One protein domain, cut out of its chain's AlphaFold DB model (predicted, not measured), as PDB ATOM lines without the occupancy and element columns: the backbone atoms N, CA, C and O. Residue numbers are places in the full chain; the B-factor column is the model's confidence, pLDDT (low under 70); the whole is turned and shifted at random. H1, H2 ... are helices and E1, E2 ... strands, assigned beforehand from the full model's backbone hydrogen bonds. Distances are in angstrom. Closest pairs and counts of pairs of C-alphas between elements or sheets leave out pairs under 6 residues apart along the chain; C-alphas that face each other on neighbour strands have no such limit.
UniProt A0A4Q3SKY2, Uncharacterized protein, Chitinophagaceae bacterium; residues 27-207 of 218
ATOM      1  N   PRO A  27      -4.155  26.117  87.325       91.50
ATOM      2  CA  PRO A  27      -4.224  25.661  85.944       91.50
ATOM      3  C   PRO A  27      -2.840  25.498  85.310       91.50
ATOM      4  O   PRO A  27      -1.975  26.373  85.427       91.50
ATOM      5  N   GLY A  28      -2.659  24.375  84.618       91.75
ATOM      6  CA  GLY A  28      -1.403  24.003  83.970       91.75
ATOM      7  C   GLY A  28      -0.362  23.383  84.900       91.75
ATOM      8  O   GLY A  28       0.750  23.178  84.438       91.75
ATOM      9  N   ALA A  29      -0.694  23.111  86.169       93.06
ATOM     10  CA  ALA A  29       0.241  22.491  87.099       93.06
ATOM     11  C   ALA A  29       0.748  21.127  86.599       93.06
ATOM     12  O   ALA A  29      -0.040  20.252  86.233       93.06
ATOM     13  N   GLU A  30       2.065  20.960  86.609       92.12
ATOM     14  CA  GLU A  30       2.786  19.751  86.230       92.12
ATOM     15  C   GLU A  30       3.931  19.515  87.213       92.12
ATOM     16  O   GLU A  30       4.640  20.447  87.599       92.12
ATOM     17  N   TRP A  31       4.126  18.254  87.584       89.69
ATOM     18  CA  TRP A  31       5.191  17.794  88.461       89.69
ATOM     19  C   TRP A  31       5.938  16.646  87.806       89.69
ATOM     20  O   TRP A  31       5.335  15.668  87.365       89.69
ATOM     21  N   TYR A  32       7.259  16.725  87.818       86.12
ATOM     22  CA  TYR A  32       8.147  15.641  87.445       86.12
ATOM     23  C   TYR A  32       8.929  15.211  88.669       86.12
ATOM     24  O   TYR A  32       9.599  16.019  89.315       86.12
ATOM     25  N   PHE A  33       8.884  13.920  88.937       83.31
ATOM     26  CA  PHE A  33       9.670  13.272  89.967       83.31
ATOM     27  C   PHE A  33      10.581  12.261  89.300       83.31
ATOM     28  O   PHE A  33      10.121  11.489  88.456       83.31
ATOM     29  N   ASN A  34      11.851  12.210  89.686       80.44
ATOM     30  CA  ASN A  34      12.648  11.038  89.347       80.44
ATOM     31  C   ASN A  34      12.083   9.825  90.101       80.44
ATOM     32  O   ASN A  34      11.429   9.953  91.134       80.44
ATOM     33  N   ALA A  35      12.302   8.640  89.543       76.62
ATOM     34  CA  ALA A  35      11.999   7.390  90.206       76.62
ATOM     35  C   ALA A  35      13.246   6.527  90.256       76.62
ATOM     36  O   ALA A  35      13.642   5.987  89.230       76.62
ATOM     37  N   TYR A  36      13.887   6.409  91.416       71.88
ATOM     38  CA  TYR A  36      15.092   5.591  91.543       71.88
ATOM     39  C   TYR A  36      14.986   4.613  92.709       71.88
ATOM     40  O   TYR A  36      14.618   4.960  93.831       71.88
ATOM     41  N   HIS A  37      15.317   3.364  92.407       71.12
ATOM     42  CA  HIS A  37      15.395   2.255  93.338       71.12
ATOM     43  C   HIS A  37      16.600   1.382  92.969       71.12
ATOM     44  O   HIS A  37      17.102   1.434  91.848       71.12
ATOM     45  N   GLN A  38      17.043   0.522  93.889       70.12
ATOM     46  CA  GLN A  38      18.209  -0.351  93.691       70.12
ATOM     47  C   GLN A  38      18.125  -1.210  92.415       70.12
ATOM     48  O   GLN A  38      19.147  -1.590  91.854       70.12
ATOM     49  N   SER A  39      16.911  -1.511  91.950       74.94
ATOM     50  CA  SER A  39      16.649  -2.343  90.775       74.94
ATOM     51  C   SER A  39      16.051  -1.594  89.582       74.94
ATOM     52  O   SER A  39      15.754  -2.234  88.575       74.94
ATOM     53  N   PHE A  40      15.809  -0.283  89.687       76.75
ATOM     54  CA  PHE A  40      14.983   0.441  88.719       76.75
ATOM     55  C   PHE A  40      15.323   1.935  88.618       76.75
ATOM     56  O   PHE A  40      15.522   2.591  89.638       76.75
ATOM     57  N   SER A  41      15.262   2.495  87.403       83.69
ATOM     58  CA  SER A  41      15.154   3.951  87.190       83.69
ATOM     59  C   SER A  41      14.012   4.338  86.277       83.69
ATOM     60  O   SER A  41      13.781   3.693  85.258       83.69
ATOM     61  N   GLY A  42      13.397   5.472  86.571       83.31
ATOM     62  CA  GLY A  42      12.280   6.026  85.840       83.31
ATOM     63  C   GLY A  42      11.979   7.468  86.223       83.31
ATOM     64  O   GLY A  42      12.801   8.161  86.827       83.31
ATOM     65  N   TYR A  43      10.762   7.891  85.904       83.25
ATOM     66  CA  TYR A  43      10.147   9.111  86.410       83.25
ATOM     67  C   TYR A  43       8.646   8.902  86.640       83.25
ATOM     68  O   TYR A  43       8.027   8.022  86.033       83.25
ATOM     69  N   SER A  44       8.068   9.739  87.502       84.31
ATOM     70  CA  SER A  44       6.625   9.995  87.548       84.31
ATOM     71  C   SER A  44       6.361  11.408  87.036       84.31
ATOM     72  O   SER A  44       7.060  12.350  87.411       84.31
ATOM     73  N   HIS A  45       5.382  11.544  86.151       87.88
ATOM     74  CA  HIS A  45       4.872  12.815  85.664       87.88
ATOM     75  C   HIS A  45       3.413  12.933  86.088       87.88
ATOM     76  O   HIS A  45       2.576  12.137  85.663       87.88
ATOM     77  N   VAL A  46       3.129  13.924  86.926       89.19
ATOM     78  CA  VAL A  46       1.780  14.262  87.368       89.19
ATOM     79  C   VAL A  46       1.370  15.556  86.686       89.19
ATOM     80  O   VAL A  46       2.135  16.515  86.684       89.19
ATOM     81  N   LYS A  47       0.168  15.602  86.123       92.31
ATOM     82  CA  LYS A  47      -0.330  16.749  85.371       92.31
ATOM     83  C   LYS A  47      -1.771  17.052  85.727       92.31
ATOM     84  O   LYS A  47      -2.602  16.158  85.797       92.31
ATOM     85  N   TYR A  48      -2.084  18.325  85.906       94.69
ATOM     86  CA  TYR A  48      -3.457  18.795  86.014       94.69
ATOM     87  C   TYR A  48      -4.203  18.656  84.678       94.69
ATOM     88  O   TYR A  48      -3.799  19.228  83.665       94.69
ATOM     89  N   GLU A  49      -5.332  17.944  84.697       96.75
ATOM     90  CA  GLU A  49      -6.151  17.618  83.517       96.75
ATOM     91  C   GLU A  49      -7.514  18.324  83.500       96.75
ATOM     92  O   GLU A  49      -8.338  18.075  82.615       96.75
ATOM     93  N   GLY A  50      -7.791  19.162  84.499       95.50
ATOM     94  CA  GLY A  50      -9.041  19.905  84.608       95.50
ATOM     95  C   GLY A  50      -9.756  19.726  85.941       95.50
ATOM     96  O   GLY A  50      -9.364  18.937  86.802       95.50
ATOM     97  N   ASP A  51     -10.838  20.479  86.083       96.69
ATOM     98  CA  ASP A  51     -11.728  20.410  87.232       96.69
ATOM     99  C   ASP A  51     -12.820  19.353  87.012       96.69
ATOM    100  O   ASP A  51     -13.255  19.099  85.886       96.69
ATOM    101  N   THR A  52     -13.284  18.739  88.095       96.94
ATOM    102  CA  THR A  52     -14.411  17.799  88.115       96.94
ATOM    103  C   THR A  52     -15.206  17.955  89.414       96.94
ATOM    104  O   THR A  52     -14.799  18.691  90.311       96.94
ATOM    105  N   ILE A  53     -16.347  17.273  89.529       96.88
ATOM    106  CA  ILE A  53     -17.132  17.215  90.765       96.88
ATOM    107  C   ILE A  53     -17.238  15.761  91.217       96.88
ATOM    108  O   ILE A  53     -17.714  14.915  90.462       96.88
ATOM    109  N   ILE A  54     -16.827  15.481  92.453       94.19
ATOM    110  CA  ILE A  54     -16.947  14.162  93.092       94.19
ATOM    111  C   ILE A  54     -17.595  14.367  94.457       94.19
ATOM    112  O   ILE A  54     -17.129  15.185  95.245       94.19
ATOM    113  N   ASP A  55     -18.699  13.668  94.722       92.06
ATOM    114  CA  ASP A  55     -19.459  13.764  95.978       92.06
ATOM    115  C   ASP A  55     -19.806  15.211  96.391       92.06
ATOM    116  O   ASP A  55     -19.811  15.575  97.566       92.06
ATOM    117  N   GLY A  56     -20.077  16.066  95.398       93.12
ATOM    118  CA  GLY A  56     -20.397  17.483  95.597       93.12
ATOM    119  C   GLY A  56     -19.193  18.392  95.873       93.12
ATOM    120  O   GLY A  56     -19.385  19.596  96.025       93.12
ATOM    121  N   GLN A  57     -17.970  17.857  95.903       95.38
ATOM    122  CA  GLN A  57     -16.738  18.637  96.026       95.38
ATOM    123  C   GLN A  57     -16.217  19.040  94.648       95.38
ATOM    124  O   GLN A  57     -16.175  18.216  93.736       95.38
ATOM    125  N   ALA A  58     -15.801  20.299  94.498       96.12
ATOM    126  CA  ALA A  58     -15.086  20.760  93.313       96.12
ATOM    127  C   ALA A  58     -13.625  20.297  93.400       96.12
ATOM    128  O   ALA A  58     -12.860  20.773  94.238       96.12
ATOM    129  N   CYS A  59     -13.250  19.350  92.548       95.38
ATOM    130  CA  CYS A  59     -11.972  18.656  92.603       95.38
ATOM    131  C   CYS A  59     -11.094  18.991  91.399       95.38
ATOM    132  O   CYS A  59     -11.574  19.181  90.287       95.38
ATOM    133  N   LYS A  60      -9.785  18.950  91.617       94.31
ATOM    134  CA  LYS A  60      -8.745  18.895  90.594       94.31
ATOM    135  C   LYS A  60      -8.553  17.437  90.183       94.31
ATOM    136  O   LYS A  60      -8.258  16.602  91.040       94.31
ATOM    137  N   ARG A  61      -8.698  17.129  88.893       95.12
ATOM    138  CA  ARG A  61      -8.293  15.842  88.316       95.12
ATOM    139  C   ARG A  61      -6.852  15.951  87.834       95.12
ATOM    140  O   ARG A  61      -6.539  16.833  87.037       95.12
ATOM    141  N   LEU A  62      -6.000  15.044  88.291       93.44
ATOM    142  CA  LEU A  62      -4.613  14.935  87.851       93.44
ATOM    143  C   LEU A  62      -4.428  13.609  87.115       93.44
ATOM    144  O   LEU A  62      -4.922  12.591  87.590       93.44
ATOM    145  N   SER A  63      -3.707  13.603  86.000       92.12
ATOM    146  CA  SER A  63      -3.165  12.380  85.414       92.12
ATOM    147  C   SER A  63      -1.782  12.123  86.000       92.12
ATOM    148  O   SER A  63      -0.977  13.035  86.153       92.12
ATOM    149  N   GLU A  64      -1.495  10.879  86.347       88.31
ATOM    150  CA  GLU A  64      -0.174  10.410  86.737       88.31
ATOM    151  C   GLU A  64       0.290   9.366  85.726       88.31
ATOM    152  O   GLU A  64      -0.408   8.387  85.451       88.31
ATOM    153  N   ARG A  65       1.488   9.574  85.185       87.50
ATOM    154  CA  ARG A  65       2.192   8.626  84.329       87.50
ATOM    155  C   ARG A  65       3.503   8.251  84.984       87.50
ATOM    156  O   ARG A  65       4.359   9.107  85.191       87.50
ATOM    157  N   PHE A  66       3.701   6.964  85.208       85.56
ATOM    158  CA  PHE A  66       4.988   6.428  85.613       85.56
ATOM    159  C   PHE A  66       5.627   5.691  84.448       85.56
ATOM    160  O   PHE A  66       4.956   4.932  83.749       85.56
ATOM    161  N   LYS A  67       6.932   5.876  84.259       85.50
ATOM    162  CA  LYS A  67       7.718   5.109  83.295       85.50
ATOM    163  C   LYS A  67       9.095   4.814  83.853       85.50
ATOM    164  O   LYS A  67       9.761   5.721  84.341       85.50
ATOM    165  N   GLY A  68       9.577   3.594  83.660       85.88
ATOM    166  CA  GLY A  68      11.002   3.323  83.812       85.88
ATOM    167  C   GLY A  68      11.395   1.882  83.548       85.88
ATOM    168  O   GLY A  68      10.599   1.091  83.044       85.88
ATOM    169  N   THR A  69      12.638   1.562  83.879       86.75
ATOM    170  CA  THR A  69      13.354   0.377  83.417       86.75
ATOM    171  C   THR A  69      13.980  -0.370  84.584       86.75
ATOM    172  O   THR A  69      14.647   0.234  85.424       86.75
ATOM    173  N   ASN A  70      13.804  -1.691  84.610       86.75
ATOM    174  CA  ASN A  70      14.507  -2.579  85.526       86.75
ATOM    175  C   ASN A  70      15.928  -2.853  85.007       86.75
ATOM    176  O   ASN A  70      16.099  -3.283  83.870       86.75
ATOM    177  N   TYR A  71      16.954  -2.635  85.830       84.00
ATOM    178  CA  TYR A  71      18.350  -2.808  85.406       84.00
ATOM    179  C   TYR A  71      18.769  -4.263  85.208       84.00
ATOM    180  O   TYR A  71      19.692  -4.538  84.447       84.00
ATOM    181  N   PHE A  72      18.122  -5.187  85.914       85.94
ATOM    182  CA  PHE A  72      18.492  -6.596  85.894       85.94
ATOM    183  C   PHE A  72      17.871  -7.335  84.712       85.94
ATOM    184  O   PHE A  72      18.532  -8.184  84.121       85.94
ATOM    185  N   SER A  73      16.621  -7.020  84.362       90.19
ATOM    186  CA  SER A  73      15.937  -7.643  83.224       90.19
ATOM    187  C   SER A  73      15.973  -6.808  81.944       90.19
ATOM    188  O   SER A  73      15.790  -7.351  80.860       90.19
ATOM    189  N   GLY A  74      16.217  -5.497  82.046       88.38
ATOM    190  CA  GLY A  74      16.079  -4.557  80.929       88.38
ATOM    191  C   GLY A  74      14.623  -4.203  80.606       88.38
ATOM    192  O   GLY A  74      14.382  -3.390  79.715       88.38
ATOM    193  N   ASP A  75      13.654  -4.775  81.329       89.94
ATOM    194  CA  ASP A  75      12.238  -4.554  81.062       89.94
ATOM    195  C   ASP A  75      11.838  -3.117  81.377       89.94
ATOM    196  O   ASP A  75      12.121  -2.583  82.455       89.94
ATOM    197  N   THR A  76      11.106  -2.511  80.448       88.69
ATOM    198  CA  THR A  76      10.467  -1.216  80.655       88.69
ATOM    199  C   THR A  76       9.027  -1.408  81.106       88.69
ATOM    200  O   THR A  76       8.276  -2.156  80.482       88.69
ATOM    201  N   SER A  77       8.620  -0.678  82.136       85.06
ATOM    202  CA  SER A  77       7.242  -0.625  82.617       85.06
ATOM    203  C   SER A  77       6.687   0.785  82.491       85.06
ATOM    204  O   SER A  77       7.417   1.775  82.606       85.06
ATOM    205  N   GLU A  78       5.387   0.863  82.243       87.56
ATOM    206  CA  GLU A  78       4.652   2.112  82.172       87.56
ATOM    207  C   GLU A  78       3.255   1.919  82.759       87.56
ATOM    208  O   GLU A  78       2.624   0.882  82.552       87.56
ATOM    209  N   SER A  79       2.783   2.910  83.509       85.44
ATOM    210  CA  SER A  79       1.440   2.911  84.080       85.44
ATOM    211  C   SER A  79       0.830   4.306  84.052       85.44
ATOM    212  O   SER A  79       1.533   5.318  84.013       85.44
ATOM    213  N   PHE A  80      -0.502   4.334  84.047       87.25
ATOM    214  CA  PHE A  80      -1.308   5.547  83.999       87.25
ATOM    215  C   PHE A  80      -2.388   5.480  85.065       87.25
ATOM    216  O   PHE A  80      -2.981   4.418  85.284       87.25
ATOM    217  N   LYS A  81      -2.655   6.611  85.715       85.94
ATOM    218  CA  LYS A  81      -3.659   6.690  86.768       85.94
ATOM    219  C   LYS A  81      -4.225   8.089  86.913       85.94
ATOM    220  O   LYS A  81      -3.474   9.053  86.885       85.94
ATOM    221  N   ASP A  82      -5.527   8.184  87.150       89.81
ATOM    222  CA  ASP A  82      -6.143   9.444  87.551       89.81
ATOM    223  C   ASP A  82      -6.100   9.604  89.074       89.81
ATOM    224  O   ASP A  82      -6.316   8.657  89.838       89.81
ATOM    225  N   ARG A  83      -5.855  10.838  89.507       88.12
ATOM    226  CA  ARG A  83      -5.886  11.299  90.893       88.12
ATOM    227  C   ARG A  83      -6.895  12.417  91.029       88.12
ATOM    228  O   ARG A  83      -7.118  13.190  90.100       88.12
ATOM    229  N   TYR A  84      -7.447  12.540  92.226       91.94
ATOM    230  CA  TYR A  84      -8.401  13.587  92.539       91.94
ATOM    231  C   TYR A  84      -7.995  14.251  93.838       91.94
ATOM    232  O   TYR A  84      -7.744  13.572  94.833       91.94
ATOM    233  N   THR A  85      -7.926  15.577  93.815       93.81
ATOM    234  CA  THR A  85      -7.662  16.383  95.006       93.81
ATOM    235  C   THR A  85      -8.654  17.527  95.097       93.81
ATOM    236  O   THR A  85      -9.196  17.958  94.084       93.81
ATOM    237  N   TYR A  86      -8.908  18.042  96.290       93.81
ATOM    238  CA  TYR A  86      -9.581  19.327  96.450       93.81
ATOM    239  C   TYR A  86      -8.960  20.090  97.612       93.81
ATOM    240  O   TYR A  86      -8.340  19.500  98.491       93.81
ATOM    241  N   GLU A  87      -9.131  21.404  97.611       93.50
ATOM    242  CA  GLU A  87      -8.716  22.259  98.715       93.50
ATOM    243  C   GLU A  87      -9.955  22.813  99.419       93.50
ATOM    244  O   GLU A  87     -10.894  23.278  98.773       93.50
ATOM    245  N   SER A  88      -9.960  22.778 100.747       93.69
ATOM    246  CA  SER A  88     -10.962  23.453 101.561       93.69
ATOM    247  C   SER A  88     -10.296  24.095 102.769       93.69
ATOM    248  O   SER A  88      -9.644  23.417 103.561       93.69
ATOM    249  N   ASN A  89     -10.456  25.414 102.905       92.00
ATOM    250  CA  ASN A  89      -9.928  26.204 104.020       92.00
ATOM    251  C   ASN A  89      -8.432  25.958 104.298       92.00
ATOM    252  O   ASN A  89      -8.046  25.821 105.455       92.00
ATOM    253  N   GLY A  90      -7.585  25.882 103.265       89.94
ATOM    254  CA  GLY A  90      -6.141  25.650 103.414       89.94
ATOM    255  C   GLY A  90      -5.740  24.198 103.702       89.94
ATOM    256  O   GLY A  90      -4.562  23.930 103.942       89.94
ATOM    257  N   VAL A  91      -6.686  23.256 103.669       92.94
ATOM    258  CA  VAL A  91      -6.414  21.814 103.726       92.94
ATOM    259  C   VAL A  91      -6.646  21.211 102.347       92.94
ATOM    260  O   VAL A  91      -7.723  21.352 101.772       92.94
ATOM    261  N   VAL A  92      -5.630  20.537 101.820       92.75
ATOM    262  CA  VAL A  92      -5.704  19.758 100.586       92.75
ATOM    263  C   VAL A  92      -6.033  18.321 100.946       92.75
ATOM    264  O   VAL A  92      -5.357  17.709 101.772       92.75
ATOM    265  N   TYR A  93      -7.044  17.778 100.288       91.75
ATOM    266  CA  TYR A  93      -7.479  16.401 100.423       91.75
ATOM    267  C   TYR A  93      -7.193  15.634  99.138       91.75
ATOM    268  O   TYR A  93      -7.323  16.192  98.048       91.75
ATOM    269  N   ALA A  94      -6.847  14.357  99.265       90.12
ATOM    270  CA  ALA A  94      -6.710  13.421  98.157       90.12
ATOM    271  C   ALA A  94      -7.739  12.296  98.287       90.12
ATOM    272  O   ALA A  94      -8.039  11.837  99.391       90.12
ATOM    273  N   LEU A  95      -8.302  11.865  97.158       88.19
ATOM    274  CA  LEU A  95      -9.217  10.730  97.136       88.19
ATOM    275  C   LEU A  95      -8.415   9.436  97.285       88.19
ATOM    276  O   LEU A  95      -7.502   9.175  96.498       88.19
ATOM    277  N   ASN A  96      -8.779   8.614  98.268       83.38
ATOM    278  CA  ASN A  96      -8.170   7.305  98.454       83.38
ATOM    279  C   ASN A  96      -8.447   6.391  97.253       83.38
ATOM    280  O   ASN A  96      -9.552   6.354  96.717       83.38
ATOM    281  N   GLU A  97      -7.452   5.591  96.871       75.00
ATOM    282  CA  GLU A  97      -7.585   4.646  95.755       75.00
ATOM    283  C   GLU A  97      -8.542   3.494  96.036       75.00
ATOM    284  O   GLU A  97      -9.177   2.970  95.121       75.00
ATOM    285  N   ASN A  98      -8.609   3.058  97.293       72.62
ATOM    286  CA  ASN A  98      -9.441   1.928  97.657       72.62
ATOM    287  C   ASN A  98     -10.908   2.369  97.689       72.62
ATOM    288  O   ASN A  98     -11.244   3.309  98.425       72.62
ATOM    289  N   PRO A  99     -11.798   1.671  96.961       63.88
ATOM    290  CA  PRO A  99     -13.218   1.977  96.965       63.88
ATOM    291  C   PRO A  99     -13.775   2.085  98.391       63.88
ATOM    292  O   PRO A  99     -13.550   1.212  99.228       63.88
ATOM    293  N   GLY A 100     -14.502   3.170  98.665       69.25
ATOM    294  CA  GLY A 100     -15.159   3.407  99.955       69.25
ATOM    295  C   GLY A 100     -14.286   4.022 101.055       69.25
ATOM    296  O   GLY A 100     -14.805   4.271 102.138       69.25
ATOM    297  N   GLN A 101     -13.001   4.308 100.807       74.56
ATOM    298  CA  GLN A 101     -12.129   4.958 101.803       74.56
ATOM    299  C   GLN A 101     -12.200   6.496 101.799       74.56
ATOM    300  O   GLN A 101     -11.628   7.129 102.681       74.56
ATOM    301  N   GLY A 102     -12.933   7.100 100.859       88.31
ATOM    302  CA  GLY A 102     -13.215   8.537 100.846       88.31
ATOM    303  C   GLY A 102     -11.965   9.411 100.716       88.31
ATOM    304  O   GLY A 102     -10.963   9.002 100.133       88.31
ATOM    305  N   TRP A 103     -12.043  10.625 101.249       90.00
ATOM    306  CA  TRP A 103     -10.990  11.638 101.180       90.00
ATOM    307  C   TRP A 103     -10.091  11.597 102.417       90.00
ATOM    308  O   TRP A 103     -10.598  11.481 103.532       90.00
ATOM    309  N   ASP A 104      -8.779  11.738 102.230       88.69
ATOM    310  CA  ASP A 104      -7.801  11.876 103.319       88.69
ATOM    311  C   ASP A 104      -6.980  13.161 103.157       88.69
ATOM    312  O   ASP A 104      -6.919  13.742 102.069       88.69
ATOM    313  N   THR A 105      -6.372  13.636 104.240       90.19
ATOM    314  CA  THR A 105      -5.548  14.847 104.220       90.19
ATOM    315  C   THR A 105      -4.250  14.584 103.468       90.19
ATOM    316  O   THR A 105      -3.428  13.773 103.880       90.19
ATOM    317  N   LEU A 106      -4.048  15.330 102.385       87.62
ATOM    318  CA  LEU A 106      -2.781  15.376 101.673       87.62
ATOM    319  C   LEU A 106      -1.855  16.408 102.323       87.62
ATOM    320  O   LEU A 106      -0.756  16.056 102.746       87.62
ATOM    321  N   TYR A 107      -2.329  17.653 102.466       90.00
ATOM    322  CA  TYR A 107      -1.590  18.769 103.071       90.00
ATOM    323  C   TYR A 107      -2.492  19.625 103.954       90.00
ATOM    324  O   TYR A 107      -3.650  19.851 103.618       90.00
ATOM    325  N   ASN A 108      -1.956  20.177 105.041       92.56
ATOM    326  CA  ASN A 108      -2.641  21.185 105.849       92.56
ATOM    327  C   ASN A 108      -1.763  22.437 105.998       92.56
ATOM    328  O   ASN A 108      -0.862  22.477 106.829       92.56
ATOM    329  N   PHE A 109      -2.043  23.481 105.213       91.06
ATOM    330  CA  PHE A 109      -1.299  24.751 105.222       91.06
ATOM    331  C   PHE A 109      -1.670  25.688 106.387       91.06
ATOM    332  O   PHE A 109      -1.215  26.838 106.430       91.06
ATOM    333  N   ASN A 110      -2.494  25.210 107.324       92.75
ATOM    334  CA  ASN A 110      -2.753  25.859 108.609       92.75
ATOM    335  C   ASN A 110      -2.052  25.157 109.778       92.75
ATOM    336  O   ASN A 110      -2.174  25.627 110.908       92.75
ATOM    337  N   ALA A 111      -1.378  24.032 109.526       94.38
ATOM    338  CA  ALA A 111      -0.696  23.277 110.564       94.38
ATOM    339  C   ALA A 111       0.472  24.078 111.163       94.38
ATOM    340  O   ALA A 111       1.134  24.850 110.466       94.38
ATOM    341  N   VAL A 112       0.723  23.871 112.453       95.94
ATOM    342  CA  VAL A 112       1.827  24.475 113.215       95.94
ATOM    343  C   VAL A 112       2.777  23.392 113.743       95.94
ATOM    344  O   VAL A 112       2.416  22.213 113.730       95.94
ATOM    345  N   PRO A 113       3.995  23.733 114.214       97.62
ATOM    346  CA  PRO A 113       4.906  22.740 114.781       97.62
ATOM    347  C   PRO A 113       4.250  21.896 115.881       97.62
ATOM    348  O   PRO A 113       3.642  22.431 116.809       97.62
ATOM    349  N   GLY A 114       4.385  20.574 115.767       96.00
ATOM    350  CA  GLY A 114       3.734  19.581 116.626       96.00
ATOM    351  C   GLY A 114       2.485  18.934 116.019       96.00
ATOM    352  O   GLY A 114       2.200  17.781 116.356       96.00
ATOM    353  N   ASP A 115       1.792  19.611 115.096       96.81
ATOM    354  CA  ASP A 115       0.680  19.025 114.341       96.81
ATOM    355  C   ASP A 115       1.172  17.921 113.397       96.81
ATOM    356  O   ASP A 115       2.358  17.809 113.080       96.81
ATOM    357  N   GLY A 116       0.244  17.107 112.900       91.81
ATOM    358  CA  GLY A 116       0.549  16.126 111.874       91.81
ATOM    359  C   GLY A 116      -0.682  15.423 111.338       91.81
ATOM    360  O   GLY A 116      -1.796  15.586 111.840       91.81
ATOM    361  N   TRP A 117      -0.481  14.643 110.287       90.81
ATOM    362  CA  TRP A 117      -1.516  13.806 109.695       90.81
ATOM    363  C   TRP A 117      -0.918  12.509 109.179       90.81
ATOM    364  O   TRP A 117       0.299  12.348 109.041       90.81
ATOM    365  N   ARG A 118      -1.810  11.557 108.921       85.94
ATOM    366  CA  ARG A 118      -1.427  10.290 108.320       85.94
ATOM    367  C   ARG A 118      -1.349  10.448 106.816       85.94
ATOM    368  O   ARG A 118      -2.204  11.083 106.212       85.94
ATOM    369  N   ILE A 119      -0.345   9.818 106.239       78.75
ATOM    370  CA  ILE A 119      -0.181   9.674 104.804       78.75
ATOM    371  C   ILE A 119      -0.278   8.188 104.530       78.75
ATOM    372  O   ILE A 119       0.491   7.395 105.070       78.75
ATOM    373  N   LYS A 120      -1.264   7.806 103.733       74.50
ATOM    374  CA  LYS A 120      -1.375   6.434 103.258       74.50
ATOM    375  C   LYS A 120      -0.408   6.228 102.098       74.50
ATOM    376  O   LYS A 120      -0.115   7.200 101.417       74.50
ATOM    377  N   ASP A 121       0.093   5.016 101.891       71.25
ATOM    378  CA  ASP A 121       0.826   4.645 100.678       71.25
ATOM    379  C   ASP A 121      -0.037   3.775  99.724       71.25
ATOM    380  O   ASP A 121      -1.184   3.427 100.023       71.25
ATOM    381  N   SER A 122       0.525   3.367  98.579       64.75
ATOM    382  CA  SER A 122      -0.150   2.456  97.637       64.75
ATOM    383  C   SER A 122      -0.454   1.065  98.194       64.75
ATOM    384  O   SER A 122      -1.389   0.422  97.720       64.75
ATOM    385  N   TYR A 123       0.345   0.562  99.139       68.69
ATOM    386  CA  TYR A 123       0.127  -0.747  99.760       68.69
ATOM    387  C   TYR A 123      -0.881  -0.694 100.911       68.69
ATOM    388  O   TYR A 123      -1.355  -1.724 101.389       68.69
ATOM    389  N   GLY A 124      -1.275   0.515 101.295       71.12
ATOM    390  CA  GLY A 124      -2.226   0.791 102.344       71.12
ATOM    391  C   GLY A 124      -1.610   0.916 103.734       71.12
ATOM    392  O   GLY A 124      -2.367   0.989 104.705       71.12
ATOM    393  N   ASP A 125      -0.284   0.980 103.811       77.19
ATOM    394  CA  ASP A 125       0.476   1.346 104.994       77.19
ATOM    395  C   ASP A 125       0.245   2.818 105.355       77.19
ATOM    396  O   ASP A 125      -0.028   3.666 104.502       77.19
ATOM    397  N   TYR A 126       0.353   3.119 106.648       79.50
ATOM    398  CA  TYR A 126       0.222   4.475 107.169       79.50
ATOM    399  C   TYR A 126       1.570   5.002 107.644       79.50
ATOM    400  O   TYR A 126       2.183   4.458 108.563       79.50
ATOM    401  N   PHE A 127       1.971   6.119 107.059       82.81
ATOM    402  CA  PHE A 127       3.028   6.987 107.542       82.81
ATOM    403  C   PHE A 127       2.414   8.140 108.327       82.81
ATOM    404  O   PHE A 127       1.246   8.486 108.139       82.81
ATOM    405  N   TYR A 128       3.199   8.757 109.197       86.25
ATOM    406  CA  TYR A 128       2.807   9.969 109.900       86.25
ATOM    407  C   TYR A 128       3.775  11.093 109.559       86.25
ATOM    408  O   TYR A 128       4.986  10.949 109.748       86.25
ATOM    409  N   PHE A 129       3.229  12.191 109.037       88.19
ATOM    410  CA  PHE A 129       3.966  13.424 108.806       88.19
ATOM    411  C   PHE A 129       3.725  14.358 109.982       88.19
ATOM    412  O   PHE A 129       2.591  14.787 110.202       88.19
ATOM    413  N   GLN A 130       4.778  14.665 110.730       92.62
ATOM    414  CA  GLN A 130       4.718  15.586 111.857       92.62
ATOM    415  C   GLN A 130       5.478  16.864 111.534       92.62
ATOM    416  O   GLN A 130       6.631  16.816 111.113       92.62
ATOM    417  N   ILE A 131       4.842  18.004 111.767       95.06
ATOM    418  CA  ILE A 131       5.396  19.322 111.481       95.06
ATOM    419  C   ILE A 131       6.470  19.663 112.508       95.06
ATOM    420  O   ILE A 131       6.217  19.672 113.715       95.06
ATOM    421  N   SER A 132       7.658  19.982 112.007       95.62
ATOM    422  CA  SER A 132       8.812  20.413 112.794       95.62
ATOM    423  C   SER A 132       8.981  21.924 112.788       95.62
ATOM    424  O   SER A 132       9.352  22.507 113.804       95.62
ATOM    425  N   ASP A 133       8.693  22.555 111.652       96.44
ATOM    426  CA  ASP A 133       8.872  23.984 111.448       96.44
ATOM    427  C   ASP A 133       7.941  24.495 110.348       96.44
ATOM    428  O   ASP A 133       7.496  23.743 109.479       96.44
ATOM    429  N   THR A 134       7.654  25.791 110.373       96.44
ATOM    430  CA  THR A 134       6.786  26.461 109.404       96.44
ATOM    431  C   THR A 134       7.346  27.830 109.065       96.44
ATOM    432  O   THR A 134       7.924  28.506 109.913       96.44
ATOM    433  N   GLY A 135       7.097  28.302 107.854       95.19
ATOM    434  CA  GLY A 135       7.463  29.652 107.481       95.19
ATOM    435  C   GLY A 135       6.848  30.088 106.169       95.19
ATOM    436  O   GLY A 135       5.902  29.499 105.644       95.19
ATOM    437  N   SER A 136       7.407  31.158 105.626       93.94
ATOM    438  CA  SER A 136       7.080  31.640 104.297       93.94
ATOM    439  C   SER A 136       8.358  31.905 103.510       93.94
ATOM    440  O   SER A 136       9.433  32.134 104.066       93.94
ATOM    441  N   THR A 137       8.272  31.797 102.191       92.19
ATOM    442  CA  THR A 137       9.386  32.074 101.285       92.19
ATOM    443  C   THR A 137       8.863  32.657  99.983       92.19
ATOM    444  O   THR A 137       7.726  32.388  99.598       92.19
ATOM    445  N   THR A 138       9.682  33.444  99.295       90.88
ATOM    446  CA  THR A 138       9.328  33.983  97.982       90.88
ATOM    447  C   THR A 138      10.012  33.168  96.899       90.88
ATOM    448  O   THR A 138      11.240  33.114  96.841       90.88
ATOM    449  N   LYS A 139       9.229  32.559  96.005       85.69
ATOM    450  CA  LYS A 139       9.738  31.860  94.819       85.69
ATOM    451  C   LYS A 139       9.092  32.448  93.573       85.69
ATOM    452  O   LYS A 139       7.873  32.503  93.484       85.69
ATOM    453  N   GLN A 140       9.911  32.909  92.627       86.44
ATOM    454  CA  GLN A 140       9.451  33.492  91.354       86.44
ATOM    455  C   GLN A 140       8.367  34.576  91.518       86.44
ATOM    456  O   GLN A 140       7.432  34.659  90.733       86.44
ATOM    457  N   GLY A 141       8.483  35.399  92.566       86.19
ATOM    458  CA  GLY A 141       7.527  36.471  92.864       86.19
ATOM    459  C   GLY A 141       6.293  36.044  93.666       86.19
ATOM    460  O   GLY A 141       5.545  36.913  94.102       86.19
ATOM    461  N   TYR A 142       6.108  34.750  93.935       87.69
ATOM    462  CA  TYR A 142       5.030  34.251  94.787       87.69
ATOM    463  C   TYR A 142       5.509  34.076  96.216       87.69
ATOM    464  O   TYR A 142       6.494  33.378  96.464       87.69
ATOM    465  N   GLN A 143       4.785  34.680  97.151       91.06
ATOM    466  CA  GLN A 143       4.918  34.381  98.569       91.06
ATOM    467  C   GLN A 143       4.217  33.047  98.838       91.06
ATOM    468  O   GLN A 143       3.001  32.958  98.714       91.06
ATOM    469  N   LEU A 144       4.983  32.017  99.182       90.94
ATOM    470  CA  LEU A 144       4.483  30.678  99.474       90.94
ATOM    471  C   LEU A 144       4.688  30.371 100.951       90.94
ATOM    472  O   LEU A 144       5.768  30.641 101.493       90.94
ATOM    473  N   LYS A 145       3.690  29.765 101.592       93.00
ATOM    474  CA  LYS A 145       3.925  29.074 102.862       93.00
ATOM    475  C   LYS A 145       4.781  27.835 102.628       93.00
ATOM    476  O   LYS A 145       4.730  27.213 101.564       93.00
ATOM    477  N   TRP A 146       5.556  27.465 103.632       92.56
ATOM    478  CA  TRP A 146       6.227  26.179 103.671       92.56
ATOM    479  C   TRP A 146       6.193  25.608 105.075       92.56
ATOM    480  O   TRP A 146       6.080  26.347 106.054       92.56
ATOM    481  N   PHE A 147       6.318  24.297 105.169       92.44
ATOM    482  CA  PHE A 147       6.559  23.635 106.437       92.44
ATOM    483  C   PHE A 147       7.479  22.438 106.242       92.44
ATOM    484  O   PHE A 147       7.437  21.761 105.213       92.44
ATOM    485  N   ASN A 148       8.351  22.233 107.221       92.06
ATOM    486  CA  ASN A 148       9.229  21.082 107.314       92.06
ATOM    487  C   ASN A 148       8.599  20.071 108.273       92.06
ATOM    488  O   ASN A 148       7.884  20.449 109.204       92.06
ATOM    489  N   GLY A 149       8.850  18.790 108.045       89.75
ATOM    490  CA  GLY A 149       8.358  17.764 108.945       89.75
ATOM    491  C   GLY A 149       9.099  16.450 108.836       89.75
ATOM    492  O   GLY A 149       9.832  16.197 107.877       89.75
ATOM    493  N   TRP A 150       8.895  15.624 109.853       88.25
ATOM    494  CA  TRP A 150       9.408  14.267 109.942       88.25
ATOM    495  C   TRP A 150       8.374  13.292 109.396       88.25
ATOM    496  O   TRP A 150       7.198  13.365 109.753       88.25
ATOM    497  N   ILE A 151       8.828  12.350 108.579       85.88
ATOM    498  CA  ILE A 151       8.032  11.216 108.124       85.88
ATOM    499  C   ILE A 151       8.411  10.019 108.982       85.88
ATOM    500  O   ILE A 151       9.589   9.673 109.108       85.88
ATOM    501  N   SER A 152       7.406   9.383 109.571       85.44
ATOM    502  CA  SER A 152       7.578   8.223 110.441       85.44
ATOM    503  C   SER A 152       6.698   7.053 110.018       85.44
ATOM    504  O   SER A 152       5.605   7.246 109.487       85.44
ATOM    505  N   TYR A 153       7.184   5.836 110.260       82.00
ATOM    506  CA  TYR A 153       6.436   4.585 110.127       82.00
ATOM    507  C   TYR A 153       6.610   3.805 111.424       82.00
ATOM    508  O   TYR A 153       7.744   3.621 111.877       82.00
ATOM    509  N   THR A 154       5.492   3.399 112.034       78.62
ATOM    510  CA  THR A 154       5.458   2.668 113.316       78.62
ATOM    511  C   THR A 154       6.390   3.280 114.376       78.62
ATOM    512  O   THR A 154       7.243   2.589 114.926       78.62
ATOM    513  N   ASP A 155       6.283   4.596 114.596       74.69
ATOM    514  CA  ASP A 155       7.051   5.388 115.579       74.69
ATOM    515  C   ASP A 155       8.567   5.513 115.342       74.69
ATOM    516  O   ASP A 155       9.279   6.151 116.119       74.69
ATOM    517  N   VAL A 156       9.083   4.964 114.245       77.06
ATOM    518  CA  VAL A 156      10.455   5.217 113.791       77.06
ATOM    519  C   VAL A 156      10.422   6.429 112.868       77.06
ATOM    520  O   VAL A 156       9.539   6.505 112.021       77.06
ATOM    521  N   VAL A 157      11.356   7.375 113.009       77.38
ATOM    522  CA  VAL A 157      11.540   8.486 112.056       77.38
ATOM    523  C   VAL A 157      12.412   8.006 110.900       77.38
ATOM    524  O   VAL A 157      13.509   7.498 111.126       77.38
ATOM    525  N   TRP A 158      11.930   8.171 109.671       72.81
ATOM    526  CA  TRP A 158      12.571   7.643 108.461       72.81
ATOM    527  C   TRP A 158      13.236   8.734 107.638       72.81
ATOM    528  O   TRP A 158      14.316   8.528 107.089       72.81
ATOM    529  N   SER A 159      12.596   9.895 107.537       80.25
ATOM    530  CA  SER A 159      13.075  10.989 106.701       80.25
ATOM    531  C   SER A 159      12.470  12.324 107.127       80.25
ATOM    532  O   SER A 159      11.623  12.396 108.020       80.25
ATOM    533  N   THR A 160      12.925  13.393 106.481       83.56
ATOM    534  CA  THR A 160      12.340  14.730 106.582       83.56
ATOM    535  C   THR A 160      12.033  15.257 105.193       83.56
ATOM    536  O   THR A 160      12.813  15.013 104.274       83.56
ATOM    537  N   ASP A 161      10.965  16.035 105.054       85.50
ATOM    538  CA  ASP A 161      10.616  16.711 103.801       85.50
ATOM    539  C   ASP A 161      10.128  18.140 104.083       85.50
ATOM    540  O   ASP A 161       9.786  18.492 105.215       85.50
ATOM    541  N   THR A 162      10.119  18.972 103.047       88.25
ATOM    542  CA  THR A 162       9.541  20.313 103.057       88.25
ATOM    543  C   THR A 162       8.415  20.388 102.041       88.25
ATOM    544  O   THR A 162       8.608  20.108 100.858       88.25
ATOM    545  N   ILE A 163       7.248  20.824 102.498       88.94
ATOM    546  CA  ILE A 163       6.081  21.057 101.653       88.94
ATOM    547  C   ILE A 163       5.970  22.551 101.410       88.94
ATOM    548  O   ILE A 163       6.002  23.339 102.355       88.94
ATOM    549  N   PHE A 164       5.821  22.941 100.150       90.25
ATOM    550  CA  PHE A 164       5.518  24.311  99.761       90.25
ATOM    551  C   PHE A 164       4.057  24.408  99.332       90.25
ATOM    552  O   PHE A 164       3.538  23.544  98.629       90.25
ATOM    553  N   GLU A 165       3.393  25.489  99.716       89.94
ATOM    554  CA  GLU A 165       2.083  25.842  99.174       89.94
ATOM    555  C   GLU A 165       2.133  25.883  97.643       89.94
ATOM    556  O   GLU A 165       3.161  26.255  97.064       89.94
ATOM    557  N   ARG A 166       1.036  25.467  96.992       89.06
ATOM    558  CA  ARG A 166       0.888  25.324  95.528       89.06
ATOM    559  C   ARG A 166       1.758  24.248  94.862       89.06
ATOM    560  O   ARG A 166       1.288  23.631  93.915       89.06
ATOM    561  N   ILE A 167       2.961  23.990  95.369       88.50
ATOM    562  CA  ILE A 167       3.927  23.057  94.774       88.50
ATOM    563  C   ILE A 167       3.817  21.655  95.390       88.50
ATOM    564  O   ILE A 167       3.941  20.668  94.680       88.50
ATOM    565  N   GLY A 168       3.556  21.542  96.691       87.44
ATOM    566  CA  GLY A 168       3.561  20.272  97.415       87.44
ATOM    567  C   GLY A 168       4.939  19.909  97.975       87.44
ATOM    568  O   GLY A 168       5.778  20.781  98.220       87.44
ATOM    569  N   MET A 169       5.132  18.621  98.247       82.38
ATOM    570  CA  MET A 169       6.361  18.068  98.830       82.38
ATOM    571  C   MET A 169       7.561  18.179  97.878       82.38
ATOM    572  O   MET A 169       7.401  18.126  96.657       82.38
ATOM    573  N   SER A 170       8.769  18.307  98.437       74.50
ATOM    574  CA  SER A 170      10.010  18.254  97.656       74.50
ATOM    575  C   SER A 170      10.429  16.822  97.311       74.50
ATOM    576  O   SER A 170      11.120  16.624  96.316       74.50
ATOM    577  N   GLY A 171       9.971  15.824  98.067       65.62
ATOM    578  CA  GLY A 171       9.911  14.427  97.654       65.62
ATOM    579  C   GLY A 171       8.588  14.080  96.964       65.62
ATOM    580  O   GLY A 171       7.599  14.812  97.040       65.62
ATOM    581  N   ASN A 172       8.532  12.938  96.279       56.25
ATOM    582  CA  ASN A 172       7.284  12.443  95.695       56.25
ATOM    583  C   ASN A 172       6.372  11.861  96.778       56.25
ATOM    584  O   ASN A 172       6.319  10.652  96.993       56.25
ATOM    585  N   ILE A 173       5.643  12.743  97.455       53.78
ATOM    586  CA  ILE A 173       4.526  12.364  98.326       53.78
ATOM    587  C   ILE A 173       3.229  13.067  97.901       53.78
ATOM    588  O   ILE A 173       2.192  12.871  98.522       53.78
ATOM    589  N   ILE A 174       3.210  13.789  96.769       47.84
ATOM    590  CA  ILE A 174       1.926  14.097  96.091       47.84
ATOM    591  C   ILE A 174       1.167  12.792  95.790       47.84
ATOM    592  O   ILE A 174      -0.058  12.782  95.720       47.84
ATOM    593  N   GLY A 175       1.903  11.680  95.713       44.72
ATOM    594  CA  GLY A 175       1.373  10.338  95.785       44.72
ATOM    595  C   GLY A 175       0.586  10.060  97.061       44.72
ATOM    596  O   GLY A 175      -0.602   9.851  96.957       44.72
ATOM    597  N   GLY A 176       1.221   9.775  98.200       42.12
ATOM    598  CA  GLY A 176       0.633   8.771  99.107       42.12
ATOM    599  C   GLY A 176       0.255   7.460  98.373       42.12
ATOM    600  O   GLY A 176      -0.520   6.645  98.842       42.12
ATOM    601  N   LEU A 177       0.720   7.280  97.138       44.72
ATOM    602  CA  LEU A 177       0.055   6.454  96.138       44.72
ATOM    603  C   LEU A 177       1.025   6.061  95.006       44.72
ATOM    604  O   LEU A 177       0.586   5.577  93.960       44.72
ATOM    605  N   THR A 178       2.340   6.167  95.239       42.19
ATOM    606  CA  THR A 178       3.315   5.276  94.594       42.19
ATOM    607  C   THR A 178       4.132   4.561  95.674       42.19
ATOM    608  O   THR A 178       4.409   5.147  96.722       42.19
ATOM    609  N   PRO A 179       4.445   3.272  95.482       34.56
ATOM    610  CA  PRO A 179       4.888   2.397  96.551       34.56
ATOM    611  C   PRO A 179       6.239   2.773  97.167       34.56
ATOM    612  O   PRO A 179       7.203   3.097  96.475       34.56
ATOM    613  N   VAL A 180       6.252   2.579  98.484       36.59
ATOM    614  CA  VAL A 180       7.262   2.491  99.563       36.59
ATOM    615  C   VAL A 180       8.699   2.021  99.257       36.59
ATOM    616  O   VAL A 180       9.491   1.833 100.172       36.59
ATOM    617  N   PHE A 181       9.134   1.923  98.005       35.97
ATOM    618  CA  PHE A 181      10.527   1.580  97.679       35.97
ATOM    619  C   PHE A 181      11.305   2.696  96.992       35.97
ATOM    620  O   PHE A 181      12.491   2.553  96.721       35.97
ATOM    621  N   ALA A 182      10.690   3.837  96.725       41.22
ATOM    622  CA  ALA A 182      11.331   4.882  95.952       41.22
ATOM    623  C   ALA A 182      12.079   5.873  96.868       41.22
ATOM    624  O   ALA A 182      11.709   7.035  97.012       41.22
ATOM    625  N   PHE A 183      13.160   5.388  97.495       43.25
ATOM    626  CA  PHE A 183      14.105   6.125  98.360       43.25
ATOM    627  C   PHE A 183      14.760   7.361  97.709       43.25
ATOM    628  O   PHE A 183      15.631   7.990  98.305       43.25
ATOM    629  N   ALA A 184      14.396   7.692  96.476       53.66
ATOM    630  CA  ALA A 184      15.050   8.710  95.680       53.66
ATOM    631  C   ALA A 184      14.081   9.435  94.741       53.66
ATOM    632  O   ALA A 184      14.525   9.957  93.722       53.66
ATOM    633  N   ASN A 185      12.780   9.467  95.061       67.62
ATOM    634  CA  ASN A 185      11.849  10.304  94.314       67.62
ATOM    635  C   ASN A 185      11.871  11.722  94.867       67.62
ATOM    636  O   ASN A 185      11.196  12.041  95.843       67.62
ATOM    637  N   SER A 186      12.637  12.565  94.208       77.62
ATOM    638  CA  SER A 186      12.733  13.995  94.419       77.62
ATOM    639  C   SER A 186      11.970  14.721  93.318       77.62
ATOM    640  O   SER A 186      11.963  14.312  92.154       77.62
ATOM    641  N   LEU A 187      11.328  15.824  93.679       82.25
ATOM    642  CA  LEU A 187      10.754  16.764  92.734       82.25
ATOM    643  C   LEU A 187      11.886  17.310  91.861       82.25
ATOM    644  O   LEU A 187      12.697  18.121  92.304       82.25
ATOM    645  N   CYS A 188      11.933  16.855  90.615       83.38
ATOM    646  CA  CYS A 188      12.836  17.386  89.605       83.38
ATOM    647  C   CYS A 188      12.358  18.746  89.122       83.38
ATOM    648  O   CYS A 188      13.163  19.628  88.854       83.38
ATOM    649  N   ASN A 189      11.047  18.871  88.907       87.50
ATOM    650  CA  ASN A 189      10.473  20.033  88.261       87.50
ATOM    651  C   ASN A 189       9.000  20.171  88.621       87.50
ATOM    652  O   ASN A 189       8.242  19.208  88.573       87.50
ATOM    653  N   TYR A 190       8.611  21.393  88.922       89.25
ATOM    654  CA  TYR A 190       7.250  21.864  89.008       89.25
ATOM    655  C   TYR A 190       7.095  23.057  88.077       89.25
ATOM    656  O   TYR A 190       7.940  23.962  88.045       89.25
ATOM    657  N   SER A 191       5.980  23.089  87.366       91.25
ATOM    658  CA  SER A 191       5.552  24.261  86.621       91.25
ATOM    659  C   SER A 191       4.038  24.384  86.650       91.25
ATOM    660  O   SER A 191       3.340  23.420  86.927       91.25
ATOM    661  N   ASP A 192       3.535  25.581  86.386       92.38
ATOM    662  CA  ASP A 192       2.136  25.859  86.103       92.38
ATOM    663  C   ASP A 192       2.021  27.064  85.154       92.38
ATOM    664  O   ASP A 192       3.026  27.604  84.687       92.38
ATOM    665  N   SER A 193       0.798  27.518  84.866       90.69
ATOM    666  CA  SER A 193       0.538  28.659  83.967       90.69
ATOM    667  C   SER A 193       1.288  29.957  84.300       90.69
ATOM    668  O   SER A 193       1.386  30.842  83.450       90.69
ATOM    669  N   SER A 194       1.801  30.104  85.518       88.62
ATOM    670  CA  SER A 194       2.434  31.331  85.997       88.62
ATOM    671  C   SER A 194       3.667  31.096  86.883       88.62
ATOM    672  O   SER A 194       4.231  32.060  87.404       88.62
ATOM    673  N   PHE A 195       4.102  29.843  87.025       85.69
ATOM    674  CA  PHE A 195       5.288  29.407  87.759       85.69
ATOM    675  C   PHE A 195       6.087  28.460  86.865       85.69
ATOM    676  O   PHE A 195       5.542  27.488  86.362       85.69
ATOM    677  N   THR A 196       7.370  28.713  86.631       85.56
ATOM    678  CA  THR A 196       8.115  27.967  85.601       85.56
ATOM    679  C   THR A 196       9.312  27.235  86.178       85.56
ATOM    680  O   THR A 196      10.200  27.856  86.743       85.56
ATOM    681  N   ASN A 197       9.376  25.921  85.973       75.69
ATOM    682  CA  ASN A 197      10.554  25.084  86.191       75.69
ATOM    683  C   ASN A 197      11.243  25.233  87.559       75.69
ATOM    684  O   ASN A 197      12.316  25.836  87.669       75.69
ATOM    685  N   TRP A 198      10.649  24.661  88.606       77.81
ATOM    686  CA  TRP A 198      11.225  24.674  89.951       77.81
ATOM    687  C   TRP A 198      11.143  23.326  90.685       77.81
ATOM    688  O   TRP A 198      10.081  22.727  90.695       77.81
ATOM    689  N   PRO A 199      12.182  22.904  91.416       69.31
ATOM    690  CA  PRO A 199      13.535  23.438  91.339       69.31
ATOM    691  C   PRO A 199      14.067  23.268  89.909       69.31
ATOM    692  O   PRO A 199      13.677  22.358  89.194       69.31
ATOM    693  N   ASN A 200      14.926  24.173  89.443       62.06
ATOM    694  CA  ASN A 200      15.623  23.954  88.175       62.06
ATOM    695  C   ASN A 200      16.854  23.072  88.439       62.06
ATOM    696  O   ASN A 200      17.985  23.517  88.254       62.06
ATOM    697  N   SER A 201      16.639  21.889  89.021       58.09
ATOM    698  CA  SER A 201      17.715  20.993  89.446       58.09
ATOM    699  C   SER A 201      17.755  19.729  88.594       58.09
ATOM    700  O   SER A 201      16.797  18.965  88.552       58.09
ATOM    701  N   ASP A 202      18.924  19.549  87.986       52.38
ATOM    702  CA  ASP A 202      19.494  18.372  87.339       52.38
ATOM    703  C   ASP A 202      18.792  17.740  86.128       52.38
ATOM    704  O   ASP A 202      17.616  17.386  86.096       52.38
ATOM    705  N   ALA A 203      19.636  17.500  85.120       50.56
ATOM    706  CA  ALA A 203      19.353  16.898  83.826       50.56
ATOM    707  C   ALA A 203      18.740  15.486  83.887       50.56
ATOM    708  O   ALA A 203      18.364  14.953  82.853       50.56
ATOM    709  N   PHE A 204      18.612  14.851  85.053       51.62
ATOM    710  CA  PHE A 204      18.220  13.442  85.140       51.62
ATOM    711  C   PHE A 204      16.775  13.189  84.683       51.62
ATOM    712  O   PHE A 204      16.523  12.240  83.945       51.62
ATOM    713  N   CYS A 205      15.842  14.088  85.013       53.56
ATOM    714  CA  CYS A 205      14.480  14.031  84.471       53.56
ATOM    715  C   CYS A 205      14.405  14.403  82.972       53.56
ATOM    716  O   CYS A 205      13.433  14.057  82.307       53.56
ATOM    717  N   ALA A 206      15.446  15.039  82.414       46.97
ATOM    718  CA  ALA A 206      15.587  15.308  80.980       46.97
ATOM    719  C   ALA A 206      16.334  14.188  80.212       46.97
ATOM    720  O   ALA A 206      16.409  14.244  78.985       46.97
ATOM    721  N   VAL A 207      16.898  13.188  80.908       46.41
ATOM    722  CA  VAL A 207      17.866  12.208  80.364       46.41
ATOM    723  C   VAL A 207      17.388  10.755  80.512       46.41
ATOM    724  O   VAL A 207      18.191   9.830  80.518       46.41
TER     725      VAL A 207
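AT A GLANCE: This is residues 27 to 207 of the 218 residues of an uncharacterized protein of Chitinophagaceae bacterium (UniProt A0A4Q3SKY2). Picture a barrel left unclosed: a large, curled and twisted sheet, made of E1 to E6 with E11 and E12, is one wall, and a smaller, twisted sheet, made of E7 to E10, is the wall across from it. The walls come together along E6 and E7 but stay open between E10 and E12; the unnamed stretch of residues 165 to 186 runs through the space between them, and the little helix H1 sits on the large sheet over E1. The long hairpin of E3 and E4 runs lengthwise through the large wall. The printed part has 181 residues, with twelve named strands, E1 to E12, followed by one named helix, H1; the orders are E6 - E5 - E4 - E3 - E2 - E1 - E11 - E12 and E7 - E8 - E9 - E10, all antiparallel, and the class is mostly strand. The whole is compact, with a radius of gyration of the C-alphas of 16.0 A and spans of 47 by 39 by 34 A.

IN THESE COORDINATES: Find C-alpha 30 at (2.786, 19.751, 86.230); from there E1 runs to residue 37, 22.7 A from first to last C-alpha. E2, residues 40 to 54, spans 35.0 A and bends by 85 degrees at residue 51. E3, residues 57 to 70, spans 39.2 A, and E4, residues 76 to 88, spans 38.8 A. Read on through E5, residues 91 to 95, and E6, residues 103 to 108, to E7, residues 116 to 120. E8, residues 126 to 139, begins at C-alpha 126 at (0.222, 4.475, 107.169), spans 31.5 A and bends by 80 degrees at residue 136. E9, residues 142 to 153, spans 33.4 A; E10, residues 156 to 164, spans 24.2 A and bends by 52 degrees at residue 159. After the unnamed stretch come E11, residues 187 to 192, E12, residues 195 to 198, and H1, residues 203 to 206, ending at C-alpha 206 at (15.587, 15.308, 80.980).

HOW THE PARTS SIT: Start with the large sheet, where E1 to E6 form a meander, each strand the antiparallel neighbour of the one before. In the hairpin of E1 and E2, look for N 35 and O 42 at 2.8 A. Between E2 and E3, N 47 and O 63 are 2.8 A apart; between E3 and E4, N 62 and O 83 are 2.8 A apart. The pairing of E4 is staggered: residues 76 to 85 pair with E3 and residues 85 to 88 with E5, where N 93 and O 86 are 2.8 A apart. Between E5 and E6, N 92 and O 107 are 2.8 A apart. On the other side of E1 from E2 lies E11, with N 32 and O 189 at 2.8 A, and then the edge strand E12, with N 190 and O 198 at 2.7 A. H1 is on this sheet at a height of 8.0 A and only just over E1, with 3 of its C-alphas falling there; the closest C-alphas of E1 and H1, those of Asn 34 and Cys 205, are 6.0 A apart. H1 is too short for any O i to N i+4 pair, and its one O i to N i+3 pair is within hydrogen-bond range. Crossing to the smaller sheet, you find the closest C-alphas of E6 and E7, those of Thr 105 and Trp 117, 6.9 A apart. E7 to E10 form a second meander: N 119 and O 127 are 2.8 A apart, N 135 and O 146 are 2.8 A apart, and N 151 and O 159 are 2.9 A apart. E10 and E12 are apart, and E10 and E6 are only just apart, at 8.1 A. Residues 163 to 164 of E10 pair antiparallel with residues 168 to 169.

THE WHOLE: The two C-alphas farthest apart are those of Ser 73 and Asn 89, at 47.4 A. The printed part has no cut. Look between E10 and E11 for the long link, of 22 residues, with C-alphas 1 to 15 A from the mean of all C-alphas. The mean pLDDT of the printed part is 82.1; the model's confidence is under 70 at residues 99 to 100, 122 to 123, 171 to 185 and 199 to 207.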